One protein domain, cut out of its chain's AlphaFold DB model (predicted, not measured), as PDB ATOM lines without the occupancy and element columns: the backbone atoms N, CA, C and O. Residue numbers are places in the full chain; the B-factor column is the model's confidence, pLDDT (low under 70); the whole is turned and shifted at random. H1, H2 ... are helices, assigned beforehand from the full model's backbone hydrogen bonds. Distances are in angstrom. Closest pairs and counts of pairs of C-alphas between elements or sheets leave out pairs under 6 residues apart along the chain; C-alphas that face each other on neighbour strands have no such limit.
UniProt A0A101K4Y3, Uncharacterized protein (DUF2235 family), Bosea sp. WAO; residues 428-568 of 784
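AT A GLANCE: This is residues 428 to 568 of the 784 residues of the protein "Uncharacterized protein (DUF2235 family)" of Bosea sp. WAO (UniProt A0A101K4Y3). Two long helices, H5 and H1, lie side by side, with the hairpin of H3 and H4 across one end and short H6 crossing H1 toward the other. The printed part has 141 residues with six named helices, H1 to H6 in order, all helix. It is extended: radius of gyration of the C-alphas 23.2 A, spans 69 by 30 by 27 A.

IN THESE COORDINATES: Find C-alpha 507 at (208.163, 172.978, 259.731); from there H5, residues 507 to 542, runs 53.8 A. H1, residues 428 to 462, runs 50.5 A from (168.157, 131.082, 255.269), with a kink of 34 degrees near residue 439. Look for H2 at 464 to 467, H3 at 477 to 489, H4 at 494 to 505 and H6 at 561 to 567.

HOW THE PARTS SIT: H5 touches H1 at a shallow tilt of 11 degrees, opposite ways; the closest C-alphas, of Gly 524 and Arg 447, are 5.4 A apart. With residues 478 to 482 alone, H3 touches residues 507 to 508 of H5, about perpendicular at 76 degrees, closest C-alphas Ala 478 and Ala 508, 5.3 A. H2 touches H4 at residues 498 to 503 alone, closest C-alphas Pro 465 and Ser 502, 5.2 A. H6 only just touches H1, with 3 pairs of C-alphas within 8 A, closest Leu 562 and Asn 442, 6.7 A. O i to N i+4 pairs are within hydrogen-bond range throughout H6, in 27 of 31 in H1, 5 of 9 in H3, 5 of 8 in H4 and 29 of 32 in H5; H2 is too short.

THE WHOLE: The printed part has no cut; the H5 to H6 link is long, and pLDDT is under 70 at residues 541 to 554.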
ATOM      1  N   ALA A 428     168.483 130.027 256.236       83.69
ATOM      2  CA  ALA A 428     168.157 131.082 255.269       83.69
ATOM      3  C   ALA A 428     168.484 132.473 255.832       83.69
ATOM      4  O   ALA A 428     169.046 133.319 255.134       83.69
ATOM      5  N   GLN A 429     168.197 132.688 257.114       84.19
ATOM      6  CA  GLN A 429     168.545 133.897 257.852       84.19
ATOM      7  C   GLN A 429     170.059 134.114 257.901       84.19
ATOM      8  O   GLN A 429     170.521 135.211 257.584       84.19
ATOM      9  N   ALA A 430     170.841 133.064 258.176       87.38
ATOM     10  CA  ALA A 430     172.302 133.128 258.172       87.38
ATOM     11  C   ALA A 430     172.871 133.530 256.805       87.38
ATOM     12  O   ALA A 430     173.778 134.363 256.727       87.38
ATOM     13  N   GLN A 431     172.321 132.982 255.716       87.62
ATOM     14  CA  GLN A 431     172.714 133.345 254.351       87.62
ATOM     15  C   GLN A 431     172.381 134.802 254.037       87.62
ATOM     16  O   GLN A 431     173.224 135.522 253.501       87.62
ATOM     17  N   TRP A 432     171.182 135.258 254.405       84.56
ATOM     18  CA  TRP A 432     170.766 136.640 254.178       84.56
ATOM     19  C   TRP A 432     171.592 137.631 255.007       84.56
ATOM     20  O   TRP A 432     172.111 138.604 254.461       84.56
ATOM     21  N   ARG A 433     171.826 137.357 256.297       88.50
ATOM     22  CA  ARG A 433     172.730 138.156 257.139       88.50
ATOM     23  C   ARG A 433     174.129 138.195 256.535       88.50
ATOM     24  O   ARG A 433     174.744 139.258 256.476       88.50
ATOM     25  N   ALA A 434     174.646 137.048 256.097       88.94
ATOM     26  CA  ALA A 434     175.981 136.956 255.523       88.94
ATOM     27  C   ALA A 434     176.111 137.672 254.172       88.94
ATOM     28  O   ALA A 434     177.200 138.133 253.824       88.94
ATOM     29  N   TYR A 435     175.007 137.789 253.441       87.31
ATOM     30  CA  TYR A 435     174.894 138.613 252.252       87.31
ATOM     31  C   TYR A 435     174.890 140.103 252.595       87.31
ATOM     32  O   TYR A 435     175.703 140.866 252.083       87.31
ATOM     33  N   ASP A 436     174.012 140.524 253.502       85.44
ATOM     34  CA  ASP A 436     173.805 141.933 253.828       85.44
ATOM     35  C   ASP A 436     174.963 142.534 254.655       85.44
ATOM     36  O   ASP A 436     175.328 143.701 254.482       85.44
ATOM     37  N   GLN A 437     175.663 141.734 255.474       89.88
ATOM     38  CA  GLN A 437     176.884 142.166 256.178       89.88
ATOM     39  C   GLN A 437     177.996 142.619 255.216       89.88
ATOM     40  O   GLN A 437     178.942 143.295 255.624       89.88
ATOM     41  N   GLU A 438     177.927 142.282 253.927       91.50
ATOM     42  CA  GLU A 438     178.889 142.740 252.928       91.50
ATOM     43  C   GLU A 438     178.867 144.277 252.757       91.50
ATOM     44  O   GLU A 438     179.893 144.871 252.395       91.50
ATOM     45  N   TRP A 439     177.766 144.952 253.117       91.12
ATOM     46  CA  TRP A 439     177.734 146.411 253.279       91.12
ATOM     47  C   TRP A 439     178.637 146.884 254.421       91.12
ATOM     48  O   TRP A 439     179.387 147.850 254.265       91.12
ATOM     49  N   VAL A 440     178.646 146.169 255.545       93.44
ATOM     50  CA  VAL A 440     179.548 146.444 256.674       93.44
ATOM     51  C   VAL A 440     181.005 146.223 256.255       93.44
ATOM     52  O   VAL A 440     181.876 147.051 256.535       93.44
ATOM     53  N   TRP A 441     181.283 145.183 255.463       93.69
ATOM     54  CA  TRP A 441     182.621 144.933 254.911       93.69
ATOM     55  C   TRP A 441     183.117 146.030 253.952       93.69
ATOM     56  O   TRP A 441     184.331 146.221 253.833       93.69
ATOM     57  N   ASN A 442     182.229 146.813 253.327       94.12
ATOM     58  CA  ASN A 442     182.627 148.013 252.580       94.12
ATOM     59  C   ASN A 442     183.208 149.092 253.513       94.12
ATOM     60  O   ASN A 442     184.211 149.726 253.174       94.12
ATOM     61  N   HIS A 443     182.639 149.272 254.710       95.19
ATOM     62  CA  HIS A 443     183.202 150.164 255.730       95.19
ATOM     63  C   HIS A 443     184.527 149.637 256.284       95.19
ATOM     64  O   HIS A 443     185.473 150.412 256.426       95.19
ATOM     65  N   VAL A 444     184.642 148.321 256.508       95.00
ATOM     66  CA  VAL A 444     185.913 147.680 256.892       95.00
ATOM     67  C   VAL A 444     186.990 147.945 255.839       95.00
ATOM     68  O   VAL A 444     188.105 148.329 256.187       95.00
ATOM     69  N   TRP A 445     186.669 147.786 254.551       94.06
ATOM     70  CA  TRP A 445     187.604 148.072 253.463       94.06
ATOM     71  C   TRP A 445     188.051 149.538 253.467       94.06
ATOM     72  O   TRP A 445     189.251 149.801 253.413       94.06
ATOM     73  N   ARG A 446     187.119 150.491 253.624       95.38
ATOM     74  CA  ARG A 446     187.451 151.924 253.727       95.38
ATOM     75  C   ARG A 446     188.369 152.191 254.917       95.38
ATOM     76  O   ARG A 446     189.416 152.800 254.742       95.38
ATOM     77  N   ARG A 447     188.041 151.665 256.103       94.69
ATOM     78  CA  ARG A 447     188.868 151.815 257.315       94.69
ATOM     79  C   ARG A 447     190.283 151.275 257.093       94.69
ATOM     80  O   ARG A 447     191.244 151.881 257.549       94.69
ATOM     81  N   ARG A 448     190.431 150.181 256.335       92.50
ATOM     82  CA  ARG A 448     191.747 149.654 255.943       92.50
ATOM     83  C   ARG A 448     192.515 150.607 255.030       92.50
ATOM     84  O   ARG A 448     193.712 150.752 255.240       92.50
ATOM     85  N   VAL A 449     191.866 151.250 254.057       92.44
ATOM     86  CA  VAL A 449     192.516 152.271 253.214       92.44
ATOM     87  C   VAL A 449     193.053 153.406 254.082       92.44
ATOM     88  O   VAL A 449     194.249 153.662 254.037       92.44
ATOM     89  N   PHE A 450     192.217 153.988 254.946       93.19
ATOM     90  CA  PHE A 450     192.636 155.059 255.860       93.19
ATOM     91  C   PHE A 450     193.772 154.629 256.798       93.19
ATOM     92  O   PHE A 450     194.720 155.384 256.989       93.19
ATOM     93  N   TYR A 451     193.731 153.395 257.309       90.50
ATOM     94  CA  TYR A 451     194.826 152.819 258.091       90.50
ATOM     95  C   TYR A 451     196.143 152.753 257.296       90.50
ATOM     96  O   TYR A 451     197.186 153.183 257.785       90.50
ATOM     97  N   PHE A 452     196.133 152.237 256.062       88.88
ATOM     98  CA  PHE A 452     197.359 152.178 255.258       88.88
ATOM     99  C   PHE A 452     197.851 153.569 254.865       88.88
ATOM    100  O   PHE A 452     199.053 153.811 254.922       88.88
ATOM    101  N   SER A 453     196.943 154.494 254.553       92.75
ATOM    102  CA  SER A 453     197.285 155.897 254.328       92.75
ATOM    103  C   SER A 453     197.952 156.513 255.558       92.75
ATOM    104  O   SER A 453     198.974 157.174 255.407       92.75
ATOM    105  N   SER A 454     197.460 156.248 256.778       91.62
ATOM    106  CA  SER A 454     198.087 156.789 257.993       91.62
ATOM    107  C   SER A 454     199.484 156.214 258.222       91.62
ATOM    108  O   SER A 454     200.380 156.944 258.628       91.62
ATOM    109  N   ILE A 455     199.702 154.934 257.901       88.00
ATOM    110  CA  ILE A 455     201.038 154.325 257.964       88.00
ATOM    111  C   ILE A 455     201.976 154.943 256.918       88.00
ATOM    112  O   ILE A 455     203.120 155.229 257.246       88.00
ATOM    113  N   ILE A 456     201.513 155.187 255.688       90.44
ATOM    114  CA  ILE A 456     202.318 155.843 254.643       90.44
ATOM    115  C   ILE A 456     202.737 157.248 255.085       90.44
ATOM    116  O   ILE A 456     203.903 157.602 254.955       90.44
ATOM    117  N   VAL A 457     201.813 158.027 255.653       94.12
ATOM    118  CA  VAL A 457     202.111 159.374 256.160       94.12
ATOM    119  C   VAL A 457     203.078 159.313 257.341       94.12
ATOM    120  O   VAL A 457     204.041 160.073 257.375       94.12
ATOM    121  N   LEU A 458     202.898 158.370 258.268       91.31
ATOM    122  CA  LEU A 458     203.833 158.165 259.376       91.31
ATOM    123  C   LEU A 458     205.237 157.777 258.883       91.31
ATOM    124  O   LEU A 458     206.231 158.293 259.390       91.31
ATOM    125  N   LEU A 459     205.331 156.903 257.876       89.38
ATOM    126  CA  LEU A 459     206.600 156.557 257.234       89.38
ATOM    127  C   LEU A 459     207.217 157.763 256.521       89.38
ATOM    128  O   LEU A 459     208.430 157.923 256.583       89.38
ATOM    129  N   ALA A 460     206.413 158.632 255.907       92.38
ATOM    130  CA  ALA A 460     206.892 159.877 255.312       92.38
ATOM    131  C   ALA A 460     207.441 160.848 256.372       92.38
ATOM    132  O   ALA A 460     208.489 161.442 256.149       92.38
ATOM    133  N   VAL A 461     206.804 160.955 257.547       92.44
ATOM    134  CA  VAL A 461     207.330 161.730 258.690       92.44
ATOM    135  C   VAL A 461     208.651 161.139 259.193       92.44
ATOM    136  O   VAL A 461     209.615 161.870 259.417       92.44
ATOM    137  N   ALA A 462     208.725 159.814 259.341       89.69
ATOM    138  CA  ALA A 462     209.936 159.128 259.794       89.69
ATOM    139  C   ALA A 462     211.087 159.216 258.776       89.69
ATOM    140  O   ALA A 462     212.248 159.318 259.169       89.69
ATOM    141  N   ALA A 463     210.766 159.194 257.480       90.19
ATOM    142  CA  ALA A 463     211.705 159.340 256.374       90.19
ATOM    143  C   ALA A 463     211.959 160.805 255.996       90.19
ATOM    144  O   ALA A 463     212.717 161.060 255.060       90.19
ATOM    145  N   LEU A 464     211.362 161.770 256.704       90.44
ATOM    146  CA  LEU A 464     211.488 163.183 256.365       90.44
ATOM    147  C   LEU A 464     212.953 163.646 256.316       90.44
ATOM    148  O   LEU A 464     213.289 164.273 255.325       90.44
ATOM    149  N   PRO A 465     213.870 163.236 257.215       88.38
ATOM    150  CA  PRO A 465     215.293 163.589 257.092       88.38
ATOM    151  C   PRO A 465     216.000 163.042 255.844       88.38
ATOM    152  O   PRO A 465     217.090 163.487 255.503       88.38
ATOM    153  N   VAL A 466     215.412 162.048 255.176       87.69
ATOM    154  CA  VAL A 466     215.915 161.481 253.917       87.69
ATOM    155  C   VAL A 466     215.247 162.161 252.717       87.69
ATOM    156  O   VAL A 466     215.897 162.422 251.709       87.69
ATOM    157  N   ILE A 467     213.947 162.459 252.813       87.81
ATOM    158  CA  ILE A 467     213.161 163.099 251.745       87.81
ATOM    159  C   ILE A 467     213.485 164.599 251.654       87.81
ATOM    160  O   ILE A 467     213.723 165.113 250.559       87.81
ATOM    161  N   LYS A 468     213.511 165.257 252.815       87.38
ATOM    162  CA  LYS A 468     213.829 166.661 253.109       87.38
ATOM    163  C   LYS A 468     214.896 166.736 254.216       87.38
ATOM    164  O   LYS A 468     214.566 166.962 255.387       87.38
ATOM    165  N   PRO A 469     216.165 166.445 253.879       83.81
ATOM    166  CA  PRO A 469     217.302 166.634 254.775       83.81
ATOM    167  C   PRO A 469     217.303 168.000 255.458       83.81
ATOM    168  O   PRO A 469     216.712 168.950 254.961       83.81
ATOM    169  N   ALA A 470     217.964 168.097 256.612       82.88
ATOM    170  CA  ALA A 470     218.143 169.386 257.267       82.88
ATOM    171  C   ALA A 470     218.857 170.371 256.326       82.88
ATOM    172  O   ALA A 470     219.826 169.979 255.672       82.88
ATOM    173  N   ALA A 471     218.363 171.606 256.291       80.88
ATOM    174  CA  ALA A 471     218.969 172.732 255.584       80.88
ATOM    175  C   ALA A 471     219.679 173.678 256.569       80.88
ATOM    176  O   ALA A 471     219.525 173.541 257.785       80.88
ATOM    177  N   GLU A 472     220.435 174.649 256.065       73.62
ATOM    178  CA  GLU A 472     221.122 175.648 256.900       73.62
ATOM    179  C   GLU A 472     220.159 176.549 257.687       73.62
ATOM    180  O   GLU A 472     220.380 176.821 258.867       73.62
ATOM    181  N   THR A 473     219.074 177.008 257.057       78.50
ATOM    182  CA  THR A 473     218.105 177.924 257.680       78.50
ATOM    183  C   THR A 473     216.667 177.548 257.341       78.50
ATOM    184  O   THR A 473     216.375 176.996 256.279       78.50
ATOM    185  N   CYS A 474     215.739 177.849 258.255       83.06
ATOM    186  CA  CYS A 474     214.316 177.789 257.939       83.06
ATOM    187  C   CYS A 474     213.949 178.995 257.070       83.06
ATOM    188  O   CYS A 474     214.199 180.137 257.454       83.06
ATOM    189  N   THR A 475     213.317 178.750 255.923       79.19
ATOM    190  CA  THR A 475     212.828 179.809 255.034       79.19
ATOM    191  C   THR A 475     211.317 179.700 254.827       79.19
ATOM    192  O   THR A 475     210.742 178.612 254.755       79.19
ATOM    193  N   GLY A 476     210.648 180.853 254.740       85.25
ATOM    194  CA  GLY A 476     209.218 180.948 254.440       85.25
ATOM    195  C   GLY A 476     208.303 181.208 255.647       85.25
ATOM    196  O   GLY A 476     208.737 181.245 256.799       85.25
ATOM    197  N   PRO A 477     206.995 181.396 255.393       85.81
ATOM    198  CA  PRO A 477     206.055 181.905 256.391       85.81
ATOM    199  C   PRO A 477     205.798 180.931 257.541       85.81
ATOM    200  O   PRO A 477     205.407 181.366 258.612       85.81
ATOM    201  N   ALA A 478     206.029 179.627 257.353       88.31
ATOM    202  CA  ALA A 478     205.775 178.600 258.363       88.31
ATOM    203  C   ALA A 478     206.864 178.486 259.446       88.31
ATOM    204  O   ALA A 478     206.693 177.717 260.392       88.31
ATOM    205  N   CYS A 479     207.966 179.240 259.342       90.19
ATOM    206  CA  CYS A 479     209.040 179.219 260.339       90.19
ATOM    207  C   CYS A 479     208.592 179.710 261.725       90.19
ATOM    208  O   CYS A 479     209.240 179.394 262.718       90.19
ATOM    209  N   PHE A 480     207.429 180.367 261.835       90.00
ATOM    210  CA  PHE A 480     206.801 180.682 263.127       90.00
ATOM    211  C   PHE A 480     206.518 179.443 263.997       90.00
ATOM    212  O   PHE A 480     206.332 179.573 265.203       90.00
ATOM    213  N   LEU A 481     206.467 178.243 263.404       88.50
ATOM    214  CA  LEU A 481     206.286 176.980 264.125       88.50
ATOM    215  C   LEU A 481     207.585 176.465 264.766       88.50
ATOM    216  O   LEU A 481     207.522 175.590 265.630       88.50
ATOM    217  N   GLN A 482     208.751 176.983 264.368       89.00
ATOM    218  CA  GLN A 482     210.049 176.524 264.865       89.00
ATOM    219  C   GLN A 482     210.166 176.604 266.403       89.00
ATOM    220  O   GLN A 482     210.534 175.588 266.993       89.00
ATOM    221  N   PRO A 483     209.760 177.697 267.090       90.06
ATOM    222  CA  PRO A 483     209.813 177.763 268.553       90.06
ATOM    223  C   PRO A 483     208.994 176.669 269.252       90.06
ATOM    224  O   PRO A 483     209.393 176.164 270.299       90.06
ATOM    225  N   ALA A 484     207.864 176.253 268.668       88.00
ATOM    226  CA  ALA A 484     207.061 175.159 269.212       88.00
ATOM    227  C   ALA A 484     207.782 173.806 269.074       88.00
ATOM    228  O   ALA A 484     207.752 172.989 269.997       88.00
ATOM    229  N   ILE A 485     208.467 173.583 267.947       87.94
ATOM    230  CA  ILE A 485     209.304 172.394 267.732       87.94
ATOM    231  C   ILE A 485     210.470 172.385 268.727       87.94
ATOM    232  O   ILE A 485     210.736 171.346 269.329       87.94
ATOM    233  N   ASP A 486     211.123 173.527 268.949       87.44
ATOM    234  CA  ASP A 486     212.230 173.659 269.901       87.44
ATOM    235  C   ASP A 486     211.792 173.412 271.348       87.44
ATOM    236  O   ASP A 486     212.477 172.701 272.089       87.44
ATOM    237  N   GLY A 487     210.605 173.898 271.720       89.38
ATOM    238  CA  GLY A 487     209.993 173.608 273.014       89.38
ATOM    239  C   GLY A 487     209.862 172.103 273.262       89.38
ATOM    240  O   GLY A 487     210.305 171.608 274.296       89.38
ATOM    241  N   VAL A 488     209.340 171.347 272.290       85.69
ATOM    242  CA  VAL A 488     209.226 169.879 272.396       85.69
ATOM    243  C   VAL A 488     210.597 169.202 272.351       85.69
ATOM    244  O   VAL A 488     210.851 168.263 273.106       85.69
ATOM    245  N   ALA A 489     211.497 169.678 271.487       87.19
ATOM    246  CA  ALA A 489     212.829 169.118 271.302       87.19
ATOM    247  C   ALA A 489     213.665 169.111 272.588       87.19
ATOM    248  O   ALA A 489     214.475 168.204 272.768       87.19
ATOM    249  N   SER A 490     213.442 170.075 273.486       88.69
ATOM    250  CA  SER A 490     214.131 170.154 274.779       88.69
ATOM    251  C   SER A 490     213.878 168.947 275.701       88.69
ATOM    252  O   SER A 490     214.720 168.629 276.536       88.69
ATOM    253  N   PHE A 491     212.767 168.226 275.508       89.44
ATOM    254  CA  PHE A 491     212.409 167.027 276.276       89.44
ATOM    255  C   PHE A 491     212.762 165.716 275.559       89.44
ATOM    256  O   PHE A 491     212.530 164.630 276.098       89.44
ATOM    257  N   LEU A 492     213.287 165.790 274.331       87.75
ATOM    258  CA  LEU A 492     213.579 164.613 273.522       87.75
ATOM    259  C   LEU A 492     215.041 164.164 273.672       87.75
ATOM    260  O   LEU A 492     215.948 164.994 273.747       87.75
ATOM    261  N   PRO A 493     215.315 162.846 273.668       86.38
ATOM    262  CA  PRO A 493     216.681 162.341 273.749       86.38
ATOM    263  C   PRO A 493     217.544 162.758 272.548       86.38
ATOM    264  O   PRO A 493     217.060 162.853 271.421       86.38
ATOM    265  N   GLY A 494     218.859 162.872 272.756       77.69
ATOM    266  CA  GLY A 494     219.810 163.321 271.729       77.69
ATOM    267  C   GLY A 494     219.857 162.481 270.443       77.69
ATOM    268  O   GLY A 494     220.254 162.987 269.398       77.69
ATOM    269  N   PHE A 495     219.396 161.224 270.451       79.00
ATOM    270  CA  PHE A 495     219.312 160.437 269.213       79.00
ATOM    271  C   PHE A 495     218.275 160.995 268.221       79.00
ATOM    272  O   PHE A 495     218.374 160.718 267.027       79.00
ATOM    273  N   MET A 496     217.308 161.796 268.687       86.31
ATOM    274  CA  MET A 496     216.269 162.403 267.849       86.31
ATOM    275  C   MET A 496     216.776 163.581 267.010       86.31
ATOM    276  O   MET A 496     216.047 164.036 266.130       86.31
ATOM    277  N   GLN A 497     218.004 164.069 267.229       86.00
ATOM    278  CA  GLN A 497     218.511 165.275 266.556       86.00
ATOM    279  C   GLN A 497     218.506 165.165 265.027       86.00
ATOM    280  O   GLN A 497     218.201 166.143 264.353       86.00
ATOM    281  N   PHE A 498     218.729 163.965 264.481       85.31
ATOM    282  CA  PHE A 498     218.627 163.712 263.040       85.31
ATOM    283  C   PHE A 498     217.240 164.059 262.471       85.31
ATOM    284  O   PHE A 498     217.133 164.652 261.400       85.31
ATOM    285  N   TRP A 499     216.171 163.737 263.206       90.44
ATOM    286  CA  TRP A 499     214.802 164.086 262.825       90.44
ATOM    287  C   TRP A 499     214.480 165.543 263.124       90.44
ATOM    288  O   TRP A 499     213.942 166.241 262.269       90.44
ATOM    289  N   LEU A 500     214.864 166.017 264.310       90.44
ATOM    290  CA  LEU A 500     214.588 167.381 264.750       90.44
ATOM    291  C   LEU A 500     215.218 168.431 263.832       90.44
ATOM    292  O   LEU A 500     214.566 169.424 263.532       90.44
ATOM    293  N   ALA A 501     216.439 168.211 263.342       87.69
ATOM    294  CA  ALA A 501     217.093 169.121 262.403       87.69
ATOM    295  C   ALA A 501     216.283 169.293 261.103       87.69
ATOM    296  O   ALA A 501     216.081 170.412 260.631       87.69
ATOM    297  N   SER A 502     215.740 168.198 260.563       89.44
ATOM    298  CA  SER A 502     214.847 168.234 259.396       89.44
ATOM    299  C   SER A 502     213.514 168.919 259.724       89.44
ATOM    300  O   SER A 502     213.056 169.775 258.973       89.44
ATOM    301  N   TRP A 503     212.902 168.613 260.872       91.06
ATOM    302  CA  TRP A 503     211.604 169.186 261.255       91.06
ATOM    303  C   TRP A 503     211.672 170.694 261.526       91.06
ATOM    304  O   TRP A 503     210.747 171.411 261.155       91.06
ATOM    305  N   ARG A 504     212.767 171.183 262.125       89.69
ATOM    306  CA  ARG A 504     213.012 172.616 262.379       89.69
ATOM    307  C   ARG A 504     213.166 173.427 261.102       89.69
ATOM    308  O   ARG A 504     212.687 174.550 261.034       89.69
ATOM    309  N   THR A 505     213.845 172.857 260.113       88.94
ATOM    310  CA  THR A 505     214.141 173.524 258.835       88.94
ATOM    311  C   THR A 505     212.972 173.420 257.858       88.94
ATOM    312  O   THR A 505     212.778 174.305 257.031       88.94
ATOM    313  N   HIS A 506     212.126 172.395 258.015       91.00
ATOM    314  CA  HIS A 506     210.949 172.139 257.181       91.00
ATOM    315  C   HIS A 506     209.631 172.051 257.982       91.00
ATOM    316  O   HIS A 506     208.875 171.076 257.840       91.00
ATOM    317  N   PRO A 507     209.288 173.064 258.803       92.81
ATOM    318  CA  PRO A 507     208.163 172.978 259.731       92.81
ATOM    319  C   PRO A 507     206.807 172.907 259.022       92.81
ATOM    320  O   PRO A 507     205.904 172.226 259.503       92.81
ATOM    321  N   ALA A 508     206.663 173.538 257.847       91.62
ATOM    322  CA  ALA A 508     205.449 173.448 257.031       91.62
ATOM    323  C   ALA A 508     205.137 172.000 256.634       91.62
ATOM    324  O   ALA A 508     204.030 171.510 256.849       91.62
ATOM    325  N   THR A 509     206.124 171.304 256.061       91.88
ATOM    326  CA  THR A 509     205.966 169.922 255.595       91.88
ATOM    327  C   THR A 509     205.664 168.994 256.763       91.88
ATOM    328  O   THR A 509     204.747 168.179 256.673       91.88
ATOM    329  N   PHE A 510     206.383 169.153 257.877       92.44
ATOM    330  CA  PHE A 510     206.128 168.388 259.093       92.44
ATOM    331  C   PHE A 510     204.701 168.610 259.624       92.44
ATOM    332  O   PHE A 510     203.976 167.639 259.849       92.44
ATOM    333  N   ALA A 511     204.258 169.866 259.741       92.12
ATOM    334  CA  ALA A 511     202.921 170.207 260.222       92.12
ATOM    335  C   ALA A 511     201.810 169.671 259.305       92.12
ATOM    336  O   ALA A 511     200.847 169.078 259.791       92.12
ATOM    337  N   VAL A 512     201.955 169.807 257.983       94.62
ATOM    338  CA  VAL A 512     200.990 169.268 257.010       94.62
ATOM    339  C   VAL A 512     200.889 167.747 257.123       94.62
ATOM    340  O   VAL A 512     199.781 167.213 257.182       94.62
ATOM    341  N   LEU A 513     202.018 167.034 257.210       95.25
ATOM    342  CA  LEU A 513     202.009 165.580 257.384       95.25
ATOM    343  C   LEU A 513     201.331 165.170 258.701       95.25
ATOM    344  O   LEU A 513     200.548 164.220 258.703       95.25
ATOM    345  N   LEU A 514     201.567 165.896 259.798       93.62
ATOM    346  CA  LEU A 514     200.894 165.645 261.075       93.62
ATOM    347  C   LEU A 514     199.383 165.904 261.015       93.62
ATOM    348  O   LEU A 514     198.613 165.101 261.543       93.62
ATOM    349  N   LEU A 515     198.942 166.974 260.346       95.94
ATOM    350  CA  LEU A 515     197.518 167.271 260.161       95.94
ATOM    351  C   LEU A 515     196.823 166.192 259.325       95.94
ATOM    352  O   LEU A 515     195.756 165.709 259.706       95.94
ATOM    353  N   ILE A 516     197.452 165.761 258.225       97.44
ATOM    354  CA  ILE A 516     196.949 164.648 257.410       97.44
ATOM    355  C   ILE A 516     196.873 163.380 258.265       97.44
ATOM    356  O   ILE A 516     195.844 162.706 258.270       97.44
ATOM    357  N   PHE A 517     197.925 163.062 259.022       95.19
ATOM    358  CA  PHE A 517     197.947 161.895 259.902       95.19
ATOM    359  C   PHE A 517     196.801 161.931 260.925       95.19
ATOM    360  O   PHE A 517     196.047 160.961 261.026       95.19
ATOM    361  N   GLY A 518     196.606 163.059 261.614       94.62
ATOM    362  CA  GLY A 518     195.507 163.260 262.560       94.62
ATOM    363  C   GLY A 518     194.125 163.115 261.913       94.62
ATOM    364  O   GLY A 518     193.269 162.405 262.444       94.62
ATOM    365  N   GLY A 519     193.922 163.700 260.729       96.88
ATOM    366  CA  GLY A 519     192.677 163.570 259.966       96.88
ATOM    367  C   GLY A 519     192.375 162.125 259.551       96.88
ATOM    368  O   GLY A 519     191.242 161.659 259.686       96.88
ATOM    369  N   LEU A 520     193.390 161.373 259.112       95.38
ATOM    370  CA  LEU A 520     193.248 159.955 258.767       95.38
ATOM    371  C   LEU A 520     192.875 159.104 259.993       95.38
ATOM    372  O   LEU A 520     192.010 158.229 259.884       95.38
ATOM    373  N   LEU A 521     193.479 159.373 261.158       91.50
ATOM    374  CA  LEU A 521     193.128 158.703 262.416       91.50
ATOM    375  C   LEU A 521     191.688 159.015 262.842       91.50
ATOM    376  O   LEU A 521     190.948 158.097 263.205       91.50
ATOM    377  N   PHE A 522     191.266 160.278 262.736       94.25
ATOM    378  CA  PHE A 522     189.901 160.702 263.045       94.25
ATOM    379  C   PHE A 522     188.867 159.980 262.168       94.25
ATOM    380  O   PHE A 522     187.937 159.356 262.684       94.25
ATOM    381  N   VAL A 523     189.063 159.976 260.844       95.31
ATOM    382  CA  VAL A 523     188.174 159.257 259.914       95.31
ATOM    383  C   VAL A 523     188.176 157.751 260.200       95.31
ATOM    384  O   VAL A 523     187.123 157.109 260.149       95.31
ATOM    385  N   GLY A 524     189.332 157.181 260.551       92.19
ATOM    386  CA  GLY A 524     189.449 155.792 260.994       92.19
ATOM    387  C   GLY A 524     188.585 155.476 262.221       92.19
ATOM    388  O   GLY A 524     187.923 154.434 262.237       92.19
ATOM    389  N   GLY A 525     188.544 156.384 263.201       90.69
ATOM    390  CA  GLY A 525     187.687 156.296 264.388       90.69
ATOM    391  C   GLY A 525     186.196 156.395 264.055       90.69
ATOM    392  O   GLY A 525     185.416 155.540 264.467       90.69
ATOM    393  N   VAL A 526     185.797 157.352 263.212       94.50
ATOM    394  CA  VAL A 526     184.401 157.470 262.742       94.50
ATOM    395  C   VAL A 526     183.947 156.194 262.023       94.50
ATOM    396  O   VAL A 526     182.830 155.714 262.228       94.50
ATOM    397  N   LEU A 527     184.807 155.612 261.183       94.19
ATOM    398  CA  LEU A 527     184.504 154.362 260.486       94.19
ATOM    399  C   LEU A 527     184.389 153.166 261.438       94.19
ATOM    400  O   LEU A 527     183.587 152.281 261.161       94.19
ATOM    401  N   GLN A 528     185.149 153.130 262.537       90.81
ATOM    402  CA  GLN A 528     185.027 152.089 263.563       90.81
ATOM    403  C   GLN A 528     183.627 152.085 264.182       90.81
ATOM    404  O   GLN A 528     182.974 151.044 264.188       90.81
ATOM    405  N   THR A 529     183.135 153.249 264.614       90.94
ATOM    406  CA  THR A 529     181.780 153.379 265.170       90.94
ATOM    407  C   THR A 529     180.722 152.990 264.136       90.94
ATOM    408  O   THR A 529     179.866 152.152 264.408       90.94
ATOM    409  N   ARG A 530     180.849 153.482 262.893       93.69
ATOM    410  CA  ARG A 530     179.909 153.151 261.805       93.69
ATOM    411  C   ARG A 530     179.826 151.656 261.489       93.69
ATOM    412  O   ARG A 530     178.764 151.193 261.089       93.69
ATOM    413  N   ILE A 531     180.921 150.905 261.628       93.62
ATOM    414  CA  ILE A 531     180.920 149.448 261.417       93.62
ATOM    415  C   ILE A 531     179.997 148.767 262.436       93.62
ATOM    416  O   ILE A 531     179.148 147.969 262.040       93.62
ATOM    417  N   GLY A 532     180.121 149.120 263.719       89.94
ATOM    418  CA  GLY A 532     179.253 148.598 264.777       89.94
ATOM    419  C   GLY A 532     177.799 149.033 264.598       89.94
ATOM    420  O   GLY A 532     176.892 148.202 264.632       89.94
ATOM    421  N   ASP A 533     177.568 150.317 264.322       90.62
ATOM    422  CA  ASP A 533     176.231 150.888 264.100       90.62
ATOM    423  C   ASP A 533     175.507 150.235 262.923       90.62
ATOM    424  O   ASP A 533     174.304 149.999 262.991       90.62
ATOM    425  N   ALA A 534     176.238 149.902 261.858       90.69
ATOM    426  CA  ALA A 534     175.679 149.205 260.712       90.69
ATOM    427  C   ALA A 534     175.373 147.731 261.025       90.69
ATOM    428  O   ALA A 534     174.393 147.194 260.508       90.69
ATOM    429  N   MET A 535     176.170 147.055 261.858       90.44
ATOM    430  CA  MET A 535     175.947 145.637 262.159       90.44
ATOM    431  C   MET A 535     174.836 145.407 263.196       90.44
ATOM    432  O   MET A 535     174.103 144.426 263.096       90.44
ATOM    433  N   ARG A 536     174.662 146.314 264.166       87.62
ATOM    434  CA  ARG A 536     173.684 146.165 265.263       87.62
ATOM    435  C   ARG A 536     172.240 145.897 264.793       87.62
ATOM    436  O   ARG A 536     171.650 144.927 265.268       87.62
ATOM    437  N   PRO A 537     171.654 146.665 263.850       83.94
ATOM    438  CA  PRO A 537     170.300 146.401 263.356       83.94
ATOM    439  C   PRO A 537     170.152 145.023 262.708       83.94
ATOM    440  O   PRO A 537     169.125 144.384 262.895       83.94
ATOM    441  N   ARG A 538     171.191 144.533 262.017       83.81
ATOM    442  CA  ARG A 538     171.183 143.229 261.332       83.81
ATOM    443  C   ARG A 538     171.051 142.073 262.321       83.81
ATOM    444  O   ARG A 538     170.320 141.131 262.053       83.81
ATOM    445  N   TRP A 539     171.702 142.171 263.481       84.25
ATOM    446  CA  TRP A 539     171.533 141.201 264.568       84.25
ATOM    447  C   TRP A 539     170.208 141.357 265.314       84.25
ATOM    448  O   TRP A 539     169.582 140.363 265.672       84.25
ATOM    449  N   ARG A 540     169.734 142.594 265.503       74.56
ATOM    450  CA  ARG A 540     168.441 142.854 266.151       74.56
ATOM    451  C   ARG A 540     167.266 142.326 265.328       74.56
ATOM    452  O   ARG A 540     166.344 141.749 265.893       74.56
ATOM    453  N   ASP A 541     167.285 142.509 264.014       64.62
ATOM    454  CA  ASP A 541     166.178 142.101 263.145       64.62
ATOM    455  C   ASP A 541     166.059 140.561 263.062       64.62
ATOM    456  O   ASP A 541     164.948 140.039 262.964       64.62
ATOM    457  N   LEU A 542     167.162 139.822 263.257       58.19
ATOM    458  CA  LEU A 542     167.173 138.354 263.368       58.19
ATOM    459  C   LEU A 542     166.431 137.838 264.607       58.19
ATOM    460  O   LEU A 542     165.678 136.872 264.514       58.19
ATOM    461  N   THR A 543     166.555 138.520 265.752       55.41
ATOM    462  CA  THR A 543     165.801 138.154 266.971       55.41
ATOM    463  C   THR A 543     164.283 138.305 266.815       55.41
ATOM    464  O   THR A 543     163.525 137.753 267.607       55.41
ATOM    465  N   LYS A 544     163.819 139.009 265.770       54.62
ATOM    466  CA  LYS A 544     162.396 139.233 265.463       54.62
ATOM    467  C   LYS A 544     161.835 138.289 264.391       54.62
ATOM    468  O   LYS A 544     160.738 138.538 263.893       54.62
ATOM    469  N   ALA A 545     162.567 137.230 264.024       50.28
ATOM    470  CA  ALA A 545     162.142 136.165 263.102       50.28
ATOM    471  C   ALA A 545     161.600 136.638 261.734       50.28
ATOM    472  O   ALA A 545     160.911 135.895 261.041       50.28
ATOM    473  N   THR A 546     161.912 137.864 261.316       51.66
ATOM    474  CA  THR A 546     161.472 138.414 260.032       51.66
ATOM    475  C   THR A 546     162.672 138.461 259.101       51.66
ATOM    476  O   THR A 546     163.495 139.369 259.176       51.66
ATOM    477  N   LEU A 547     162.773 137.474 258.203       50.94
ATOM    478  CA  LEU A 547     163.567 137.618 256.983       50.94
ATOM    479  C   LEU A 547     163.030 138.859 256.274       50.94
ATOM    480  O   LEU A 547     161.934 138.815 255.718       50.94
ATOM    481  N   ARG A 548     163.727 139.993 256.363       52.25
ATOM    482  CA  ARG A 548     163.282 141.198 255.668       52.25
ATOM    483  C   ARG A 548     163.691 141.042 254.201       52.25
ATOM    484  O   ARG A 548     164.890 141.066 253.924       52.25
ATOM    485  N   PRO A 549     162.757 140.852 253.249       52.97
ATOM    486  CA  PRO A 549     163.107 141.005 251.843       52.97
ATOM    487  C   PRO A 549     163.672 142.414 251.623       52.97
ATOM    488  O   PRO A 549     163.289 143.342 252.345       52.97
ATOM    489  N   LEU A 550     164.568 142.561 250.636       51.69
ATOM    490  CA  LEU A 550     165.015 143.877 250.167       51.69
ATOM    491  C   LEU A 550     163.766 144.730 249.942       51.69
ATOM    492  O   LEU A 550     162.903 144.371 249.136       51.69
ATOM    493  N   ARG A 551     163.622 145.815 250.703       51.09
ATOM    494  CA  ARG A 551     162.489 146.721 250.505       51.09
ATOM    495  C   ARG A 551     162.628 147.358 249.126       51.09
ATOM    496  O   ARG A 551     163.741 147.633 248.686       51.09
ATOM    497  N   SER A 552     161.509 147.629 248.457       37.84
ATOM    498  CA  SER A 552     161.512 148.453 247.242       37.84
ATOM    499  C   SER A 552     162.304 149.746 247.502       37.84
ATOM    500  O   SER A 552     161.951 150.509 248.402       37.84
ATOM    501  N   GLY A 553     163.421 149.937 246.787       54.22
ATOM    502  CA  GLY A 553     164.351 151.064 246.956       54.22
ATOM    503  C   GLY A 553     165.647 150.777 247.738       54.22
ATOM    504  O   GLY A 553     166.556 151.611 247.718       54.22
ATOM    505  N   GLU A 554     165.791 149.621 248.395       64.19
ATOM    506  CA  GLU A 554     167.067 149.201 248.993       64.19
ATOM    507  C   GLU A 554     168.019 148.684 247.907       64.19
ATOM    508  O   GLU A 554     167.705 147.756 247.164       64.19
ATOM    509  N   ARG A 555     169.203 149.303 247.807       70.50
ATOM    510  CA  ARG A 555     170.220 148.932 246.813       70.50
ATOM    511  C   ARG A 555     170.857 147.593 247.158       70.50
ATOM    512  O   ARG A 555     171.308 147.386 248.287       70.50
ATOM    513  N   ASP A 556     170.989 146.735 246.154       81.94
ATOM    514  CA  ASP A 556     171.720 145.484 246.291       81.94
ATOM    515  C   ASP A 556     173.213 145.785 246.554       81.94
ATOM    516  O   ASP A 556     173.847 146.607 245.884       81.94
ATOM    517  N   VAL A 557     173.820 145.099 247.528       84.31
ATOM    518  CA  VAL A 557     175.260 145.198 247.792       84.31
ATOM    519  C   VAL A 557     176.097 144.893 246.547       84.31
ATOM    520  O   VAL A 557     177.155 145.495 246.375       84.31
ATOM    521  N   LYS A 558     175.621 144.024 245.645       85.75
ATOM    522  CA  LYS A 558     176.297 143.712 244.375       85.75
ATOM    523  C   LYS A 558     176.363 144.896 243.413       85.75
ATOM    524  O   LYS A 558     177.299 144.966 242.615       85.75
ATOM    525  N   GLU A 559     175.427 145.836 243.499       85.88
ATOM    526  CA  GLU A 559     175.427 147.055 242.682       85.88
ATOM    527  C   GLU A 559     176.482 148.057 243.163       85.88
ATOM    528  O   GLU A 559     176.993 148.867 242.378       85.88
ATOM    529  N   SER A 560     176.878 147.963 244.439       90.06
ATOM    530  CA  SER A 560     177.911 148.811 245.026       90.06
ATOM    531  C   SER A 560     179.206 148.735 244.205       90.06
ATOM    532  O   SER A 560     179.810 147.661 244.092       90.06
ATOM    533  N   PRO A 561     179.706 149.865 243.664       92.06
ATOM    534  CA  PRO A 561     180.971 149.887 242.930       92.06
ATOM    535  C   PRO A 561     182.133 149.340 243.764       92.06
ATOM    536  O   PRO A 561     183.003 148.635 243.255       92.06
ATOM    537  N   LEU A 562     182.108 149.599 245.076       92.38
ATOM    538  CA  LEU A 562     183.131 149.118 245.995       92.38
ATOM    539  C   LEU A 562     183.055 147.600 246.209       92.38
ATOM    540  O   LEU A 562     184.099 146.950 246.280       92.38
ATOM    541  N   TYR A 563     181.845 147.031 246.263       92.19
ATOM    542  CA  TYR A 563     181.663 145.578 246.291       92.19
ATOM    543  C   TYR A 563     182.224 144.931 245.024       92.19
ATOM    544  O   TYR A 563     183.012 143.987 245.102       92.19
ATOM    545  N   ARG A 564     181.878 145.477 243.852       93.31
ATOM    546  CA  ARG A 564     182.369 144.972 242.562       93.31
ATOM    547  C   ARG A 564     183.891 145.022 242.481       93.31
ATOM    548  O   ARG A 564     184.501 144.019 242.126       93.31
ATOM    549  N   LEU A 565     184.509 146.126 242.905       93.19
ATOM    550  CA  LEU A 565     185.966 146.257 242.960       93.19
ATOM    551  C   LEU A 565     186.605 145.205 243.877       93.19
ATOM    552  O   LEU A 565     187.492 144.472 243.448       93.19
ATOM    553  N   ARG A 566     186.156 145.089 245.136       91.94
ATOM    554  CA  ARG A 566     186.791 144.178 246.109       91.94
ATOM    555  C   ARG A 566     186.576 142.696 245.792       91.94
ATOM    556  O   ARG A 566     187.370 141.859 246.227       91.94
ATOM    557  N   MET A 567     185.495 142.371 245.083       89.25
ATOM    558  CA  MET A 567     185.166 141.006 244.668       89.25
ATOM    559  C   MET A 567     185.709 140.654 243.280       89.25
ATOM    560  O   MET A 567     185.717 139.478 242.918       89.25
ATOM    561  N   ALA A 568     186.212 141.628 242.517       92.31
ATOM    562  CA  ALA A 568     186.821 141.376 241.220       92.31
ATOM    563  C   ALA A 568     188.068 140.488 241.370       92.31
ATOM    564  O   ALA A 568     189.010 140.820 242.096       92.31
TER     565      ALA A 568